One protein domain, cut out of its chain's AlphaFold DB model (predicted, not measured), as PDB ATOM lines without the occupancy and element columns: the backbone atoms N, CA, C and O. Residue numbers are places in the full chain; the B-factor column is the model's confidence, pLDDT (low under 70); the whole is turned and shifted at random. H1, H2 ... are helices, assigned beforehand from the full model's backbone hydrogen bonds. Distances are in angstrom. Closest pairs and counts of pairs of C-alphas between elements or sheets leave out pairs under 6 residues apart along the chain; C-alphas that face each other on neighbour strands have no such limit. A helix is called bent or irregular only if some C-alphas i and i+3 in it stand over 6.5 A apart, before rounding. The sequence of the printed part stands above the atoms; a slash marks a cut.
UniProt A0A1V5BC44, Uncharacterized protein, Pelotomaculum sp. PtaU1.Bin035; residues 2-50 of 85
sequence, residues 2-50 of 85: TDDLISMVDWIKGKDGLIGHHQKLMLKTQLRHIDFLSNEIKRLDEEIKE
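Overview. This is residues 2 to 50 of the 85 residues of an uncharacterized protein of Pelotomaculum sp. PtaU1.Bin035 (UniProt A0A1V5BC44). One long helix, H2, makes the length of the model, and a much shorter helix, H1, runs back alongside part of it, so that the two form a lopsided helical hairpin. The link at residues 15 to 20 makes the turn at one end, and from residue 36 to residue 50 H2 sticks out alone beyond H1. The printed part has 49 residues with two named helices, H1 then H2, and no named strand; its class is all helix. It is only just loose, close to extended, with a radius of gyration of the C-alphas of 14.4 A, and its C-alphas span 49 by 18 by 7 A, a rod.

Arrangement. H2, residues 21 to 50, is the longest helix. H1, residues 2 to 14, touches it, with 5 pairs of C-alphas within 8 A. The closest C-alphas of the two are those of Ile 12 and Lys 24, 7.0 A apart. H2 touches H1 with residues 24 to 35 alone. Their lines stand at a shallow tilt of 1 degrees, and they run opposite ways. The two form a helical hairpin, with their centres 14.8 A apart. In H1 and H2 every O i to N i+4 pair is within hydrogen-bond range.

Along the chain. H2 has 30 residues and measures 44.0 A from its first C-alpha, His 21 at (212.019, 223.794, 203.463), to its last, Glu 50 at (234.539, 202.840, 234.882). H1 has 13 residues and measures 18.2 A from Thr 2, whose C-alpha is at (217.570, 206.653, 217.872), to Gly 14. Neither helix is bent.

Size, cuts and confidence. The two C-alphas farthest apart are those of Gly 17 and Glu 50, 48.7 A. The link from H1 to H2, 6 residues, is short. Residues 14 to 22 stand free, as do residues 36 to 50 of H2. The printed part has no cut. Its mean pLDDT is 80.1, and residues 2 to 18 are under 70.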
ATOM      1  N   THR A   2     217.294 206.570 219.325       56.22
ATOM      2  CA  THR A   2     217.570 206.653 217.872       56.22
ATOM      3  C   THR A   2     216.325 206.369 217.021       56.22
ATOM      4  O   THR A   2     216.063 207.105 216.075       56.22
ATOM      5  N   ASP A   3     215.497 205.388 217.401       60.06
ATOM      6  CA  ASP A   3     214.267 205.047 216.660       60.06
ATOM      7  C   ASP A   3     213.156 206.104 216.785       60.06
ATOM      8  O   ASP A   3     212.440 206.372 215.817       60.06
ATOM      9  N   ASP A   4     213.044 206.767 217.940       65.88
ATOM     10  CA  ASP A   4     212.068 207.844 218.172       65.88
ATOM     11  C   ASP A   4     212.394 209.084 217.329       65.88
ATOM     12  O   ASP A   4     211.508 209.749 216.786       65.88
ATOM     13  N   LEU A   5     213.687 209.372 217.171       60.75
ATOM     14  CA  LEU A   5     214.180 210.485 216.369       60.75
ATOM     15  C   LEU A   5     214.093 210.202 214.872       60.75
ATOM     16  O   LEU A   5     213.689 211.089 214.122       60.75
ATOM     17  N   ILE A   6     214.364 208.968 214.437       63.88
ATOM     18  CA  ILE A   6     214.098 208.527 213.060       63.88
ATOM     19  C   ILE A   6     212.601 208.663 212.752       63.88
ATOM     20  O   ILE A   6     212.242 209.293 211.757       63.88
ATOM     21  N   SER A   7     211.731 208.206 213.657       67.69
ATOM     22  CA  SER A   7     210.271 208.324 213.529       67.69
ATOM     23  C   SER A   7     209.798 209.780 213.453       67.69
ATOM     24  O   SER A   7     208.941 210.120 212.635       67.69
ATOM     25  N   MET A   8     210.378 210.679 214.253       66.62
ATOM     26  CA  MET A   8     210.037 212.105 214.239       66.62
ATOM     27  C   MET A   8     210.581 212.829 212.998       66.62
ATOM     28  O   MET A   8     209.899 213.676 212.418       66.62
ATOM     29  N   VAL A   9     211.780 212.472 212.530       64.31
ATOM     30  CA  VAL A   9     212.338 212.971 211.267       64.31
ATOM     31  C   VAL A   9     211.501 212.495 210.080       64.31
ATOM     32  O   VAL A   9     211.243 213.282 209.167       64.31
ATOM     33  N   ASP A  10     211.038 211.248 210.090       68.12
ATOM     34  CA  ASP A  10     210.174 210.694 209.049       68.12
ATOM     35  C   ASP A  10     208.770 211.313 209.079       68.12
ATOM     36  O   ASP A  10     208.213 211.618 208.022       68.12
ATOM     37  N   TRP A  11     208.254 211.661 210.260       68.50
ATOM     38  CA  TRP A  11     207.041 212.473 210.401       68.50
ATOM     39  C   TRP A  11     207.200 213.881 209.798       68.50
ATOM     40  O   TRP A  11     206.323 214.353 209.069       68.50
ATOM     41  N   ILE A  12     208.342 214.545 210.028       66.50
ATOM     42  CA  ILE A  12     208.659 215.855 209.424       66.50
ATOM     43  C   ILE A  12     208.781 215.743 207.897       66.50
ATOM     44  O   ILE A  12     208.399 216.667 207.169       66.50
ATOM     45  N   LYS A  13     209.307 214.623 207.384       63.88
ATOM     46  CA  LYS A  13     209.355 214.356 205.940       63.88
ATOM     47  C   LYS A  13     207.947 214.164 205.367       63.88
ATOM     48  O   LYS A  13     207.649 214.807 204.373       63.88
ATOM     49  N   GLY A  14     207.084 213.378 206.017       68.19
ATOM     50  CA  GLY A  14     205.747 213.013 205.524       68.19
ATOM     51  C   GLY A  14     204.701 214.138 205.491       68.19
ATOM     52  O   GLY A  14     203.646 213.973 204.881       68.19
ATOM     53  N   LYS A  15     204.960 215.297 206.112       60.97
ATOM     54  CA  LYS A  15     204.100 216.487 206.001       60.97
ATOM     55  C   LYS A  15     204.667 217.474 204.984       60.97
ATOM     56  O   LYS A  15     205.328 218.451 205.337       60.97
ATOM     57  N   ASP A  16     204.381 217.244 203.709       57.38
ATOM     58  CA  ASP A  16     204.833 218.107 202.604       57.38
ATOM     59  C   ASP A  16     203.995 219.379 202.380       57.38
ATOM     60  O   ASP A  16     204.224 220.107 201.422       57.38
ATOM     61  N   GLY A  17     203.081 219.715 203.300       60.81
ATOM     62  CA  GLY A  17     202.237 220.916 203.187       60.81
ATOM     63  C   GLY A  17     202.296 221.925 204.340       60.81
ATOM     64  O   GLY A  17     201.824 223.042 204.166       60.81
ATOM     65  N   LEU A  18     202.842 221.571 205.514       66.88
ATOM     66  CA  LEU A  18     202.729 222.407 206.730       66.88
ATOM     67  C   LEU A  18     204.051 223.011 207.219       66.88
ATOM     68  O   LEU A  18     204.030 223.990 207.959       66.88
ATOM     69  N   ILE A  19     205.191 222.433 206.834       76.44
ATOM     70  CA  ILE A  19     206.516 222.863 207.296       76.44
ATOM     71  C   ILE A  19     207.367 223.191 206.074       76.44
ATOM     72  O   ILE A  19     207.623 222.327 205.234       76.44
ATOM     73  N   GLY A  20     207.811 224.444 205.976       83.81
ATOM     74  CA  GLY A  20     208.612 224.919 204.850       83.81
ATOM     75  C   GLY A  20     210.017 224.309 204.823       83.81
ATOM     76  O   GLY A  20     210.540 223.851 205.840       83.81
ATOM     77  N   HIS A  21     210.675 224.355 203.661       84.06
ATOM     78  CA  HIS A  21     212.019 223.794 203.463       84.06
ATOM     79  C   HIS A  21     213.041 224.287 204.504       84.06
ATOM     80  O   HIS A  21     213.769 223.487 205.092       84.06
ATOM     81  N   HIS A  22     213.053 225.594 204.785       84.12
ATOM     82  CA  HIS A  22     213.963 226.187 205.766       84.12
ATOM     83  C   HIS A  22     213.716 225.666 207.193       84.12
ATOM     84  O   HIS A  22     214.658 225.330 207.905       84.12
ATOM     85  N   GLN A  23     212.453 225.515 207.597       84.38
ATOM     86  CA  GLN A  23     212.101 224.960 208.907       84.38
ATOM     87  C   GLN A  23     212.497 223.483 209.011       84.38
ATOM     88  O   GLN A  23     213.066 223.076 210.022       84.38
ATOM     89  N   LYS A  24     212.282 222.687 207.948       83.75
ATOM     90  CA  LYS A  24     212.757 221.293 207.886       83.75
ATOM     91  C   LYS A  24     214.284 221.220 208.040       83.75
ATOM     92  O   LYS A  24     214.776 220.334 208.736       83.75
ATOM     93  N   LEU A  25     215.032 222.144 207.430       86.69
ATOM     94  CA  LEU A  25     216.491 222.231 207.574       86.69
ATOM     95  C   LEU A  25     216.905 222.556 209.018       86.69
ATOM     96  O   LEU A  25     217.759 221.867 209.573       86.69
ATOM     97  N   MET A  26     216.281 223.564 209.632       90.12
ATOM     98  CA  MET A  26     216.555 223.956 211.018       90.12
ATOM     99  C   MET A  26     216.284 222.807 211.992       90.12
ATOM    100  O   MET A  26     217.155 222.462 212.787       90.12
ATOM    101  N   LEU A  27     215.120 222.159 211.880       86.44
ATOM    102  CA  LEU A  27     214.750 221.025 212.729       86.44
ATOM    103  C   LEU A  27     215.741 219.868 212.584       86.44
ATOM    104  O   LEU A  27     216.232 219.364 213.587       86.44
ATOM    105  N   LYS A  28     216.115 219.492 211.354       85.00
ATOM    106  CA  LYS A  28     217.130 218.448 211.132       85.00
ATOM    107  C   LYS A  28     218.470 218.780 211.790       85.00
ATOM    108  O   LYS A  28     219.120 217.887 212.321       85.00
ATOM    109  N   THR A  29     218.904 220.037 211.749       89.00
ATOM    110  CA  THR A  29     220.157 220.451 212.397       89.00
ATOM    111  C   THR A  29     220.065 220.345 213.914       89.00
ATOM    112  O   THR A  29     220.960 219.760 214.517       89.00
ATOM    113  N   GLN A  30     218.972 220.813 214.519       91.38
ATOM    114  CA  GLN A  30     218.797 220.720 215.970       91.38
ATOM    115  C   GLN A  30     218.688 219.271 216.452       91.38
ATOM    116  O   GLN A  30     219.317 218.910 217.441       91.38
ATOM    117  N   LEU A  31     217.963 218.418 215.724       86.88
ATOM    118  CA  LEU A  31     217.853 216.998 216.066       86.88
ATOM    119  C   LEU A  31     219.219 216.300 216.022       86.88
ATOM    120  O   LEU A  31     219.570 215.613 216.973       86.88
ATOM    121  N   ARG A  32     220.045 216.575 215.000       87.69
ATOM    122  CA  ARG A  32     221.429 216.065 214.958       87.69
ATOM    123  C   ARG A  32     222.268 216.511 216.157       87.69
ATOM    124  O   ARG A  32     223.109 215.750 216.620       87.69
ATOM    125  N   HIS A  33     222.080 217.737 216.642       93.62
ATOM    126  CA  HIS A  33     222.801 218.220 217.823       93.62
ATOM    127  C   HIS A  33     222.330 217.510 219.094       93.62
ATOM    128  O   HIS A  33     223.158 217.144 219.922       93.62
ATOM    129  N   ILE A  34     221.022 217.277 219.235       90.62
ATOM    130  CA  ILE A  34     220.467 216.505 220.352       90.62
ATOM    131  C   ILE A  34     221.031 215.082 220.344       90.62
ATOM    132  O   ILE A  34     221.478 214.612 221.388       90.62
ATOM    133  N   ASP A  35     221.072 214.425 219.183       87.12
ATOM    134  CA  ASP A  35     221.678 213.098 219.021       87.12
ATOM    135  C   ASP A  35     223.141 213.085 219.458       87.12
ATOM    136  O   ASP A  35     223.560 212.241 220.250       87.12
ATOM    137  N   PHE A  36     223.916 214.048 218.958       92.69
ATOM    138  CA  PHE A  36     225.324 214.186 219.297       92.69
ATOM    139  C   PHE A  36     225.528 214.347 220.808       92.69
ATOM    140  O   PHE A  36     226.257 213.564 221.411       92.69
ATOM    141  N   LEU A  37     224.843 215.312 221.428       95.81
ATOM    142  CA  LEU A  37     224.962 215.572 222.863       95.81
ATOM    143  C   LEU A  37     224.508 214.375 223.697       95.81
ATOM    144  O   LEU A  37     225.138 214.049 224.695       95.81
ATOM    145  N   SER A  38     223.453 213.682 223.271       92.56
ATOM    146  CA  SER A  38     222.967 212.483 223.955       92.56
ATOM    147  C   SER A  38     223.988 211.349 223.942       92.56
ATOM    148  O   SER A  38     224.115 210.622 224.925       92.56
ATOM    149  N   ASN A  39     224.711 211.183 222.835       93.75
ATOM    150  CA  ASN A  39     225.770 210.184 222.737       93.75
ATOM    151  C   ASN A  39     226.989 210.573 223.578       93.75
ATOM    152  O   ASN A  39     227.546 209.709 224.252       93.75
ATOM    153  N   GLU A  40     227.367 211.854 223.601       97.06
ATOM    154  CA  GLU A  40     228.455 212.322 224.468       97.06
ATOM    155  C   GLU A  40     228.110 212.168 225.954       97.06
ATOM    156  O   GLU A  40     228.959 211.716 226.714       97.06
ATOM    157  N   ILE A  41     226.866 212.449 226.366       93.94
ATOM    158  CA  ILE A  41     226.406 212.195 227.743       93.94
ATOM    159  C   ILE A  41     226.587 210.717 228.098       93.94
ATOM    160  O   ILE A  41     227.238 210.411 229.086       93.94
ATOM    161  N   LYS A  42     226.106 209.792 227.255       92.75
ATOM    162  CA  LYS A  42     226.261 208.347 227.507       92.75
ATOM    163  C   LYS A  42     227.718 207.918 227.631       92.75
ATOM    164  O   LYS A  42     228.052 207.124 228.500       92.75
ATOM    165  N   ARG A  43     228.579 208.441 226.760       94.81
ATOM    166  CA  ARG A  43     230.012 208.152 226.789       94.81
ATOM    167  C   ARG A  43     230.656 208.642 228.088       94.81
ATOM    168  O   ARG A  43     231.501 207.953 228.649       94.81
ATOM    169  N   LEU A  44     230.266 209.822 228.565       92.62
ATOM    170  CA  LEU A  44     230.723 210.345 229.851       92.62
ATOM    171  C   LEU A  44     230.169 209.527 231.023       92.62
ATOM    172  O   LEU A  44     230.922 209.246 231.948       92.62
ATOM    173  N   ASP A  45     228.910 209.088 230.969       87.81
ATOM    174  CA  ASP A  45     228.328 208.200 231.984       87.81
ATOM    175  C   ASP A  45     229.095 206.869 232.079       87.81
ATOM    176  O   ASP A  45     229.304 206.347 233.172       87.81
ATOM    177  N   GLU A  46     229.518 206.302 230.945       89.31
ATOM    178  CA  GLU A  46     230.341 205.085 230.900       89.31
ATOM    179  C   GLU A  46     231.724 205.315 231.521       89.31
ATOM    180  O   GLU A  46     232.131 204.555 232.397       89.31
ATOM    181  N   GLU A  47     232.404 206.402 231.153       90.75
ATOM    182  CA  GLU A  47     233.697 206.778 231.738       90.75
ATOM    183  C   GLU A  47     233.597 207.012 233.257       90.75
ATOM    184  O   GLU A  47     234.470 206.588 234.018       90.75
ATOM    185  N   ILE A  48     232.528 207.675 233.718       84.94
ATOM    186  CA  ILE A  48     232.263 207.875 235.146       84.94
ATOM    187  C   ILE A  48     232.116 206.516 235.826       84.94
ATOM    188  O   ILE A  48     232.819 206.258 236.802       84.94
ATOM    189  N   LYS A  49     231.280 205.619 235.292       83.00
ATOM    190  CA  LYS A  49     231.102 204.270 235.850       83.00
ATOM    191  C   LYS A  49     232.416 203.506 235.938       83.00
ATOM    192  O   LYS A  49     232.687 202.925 236.984       83.00
ATOM    193  N   GLU A  50     233.241 203.528 234.892       84.94
ATOM    194  CA  GLU A  50     234.539 202.840 234.882       84.94
ATOM    195  C   GLU A  50     235.472 203.349 235.986       84.94
ATOM    196  O   GLU A  50     236.085 202.554 236.699       84.94
TER     197      GLU A  50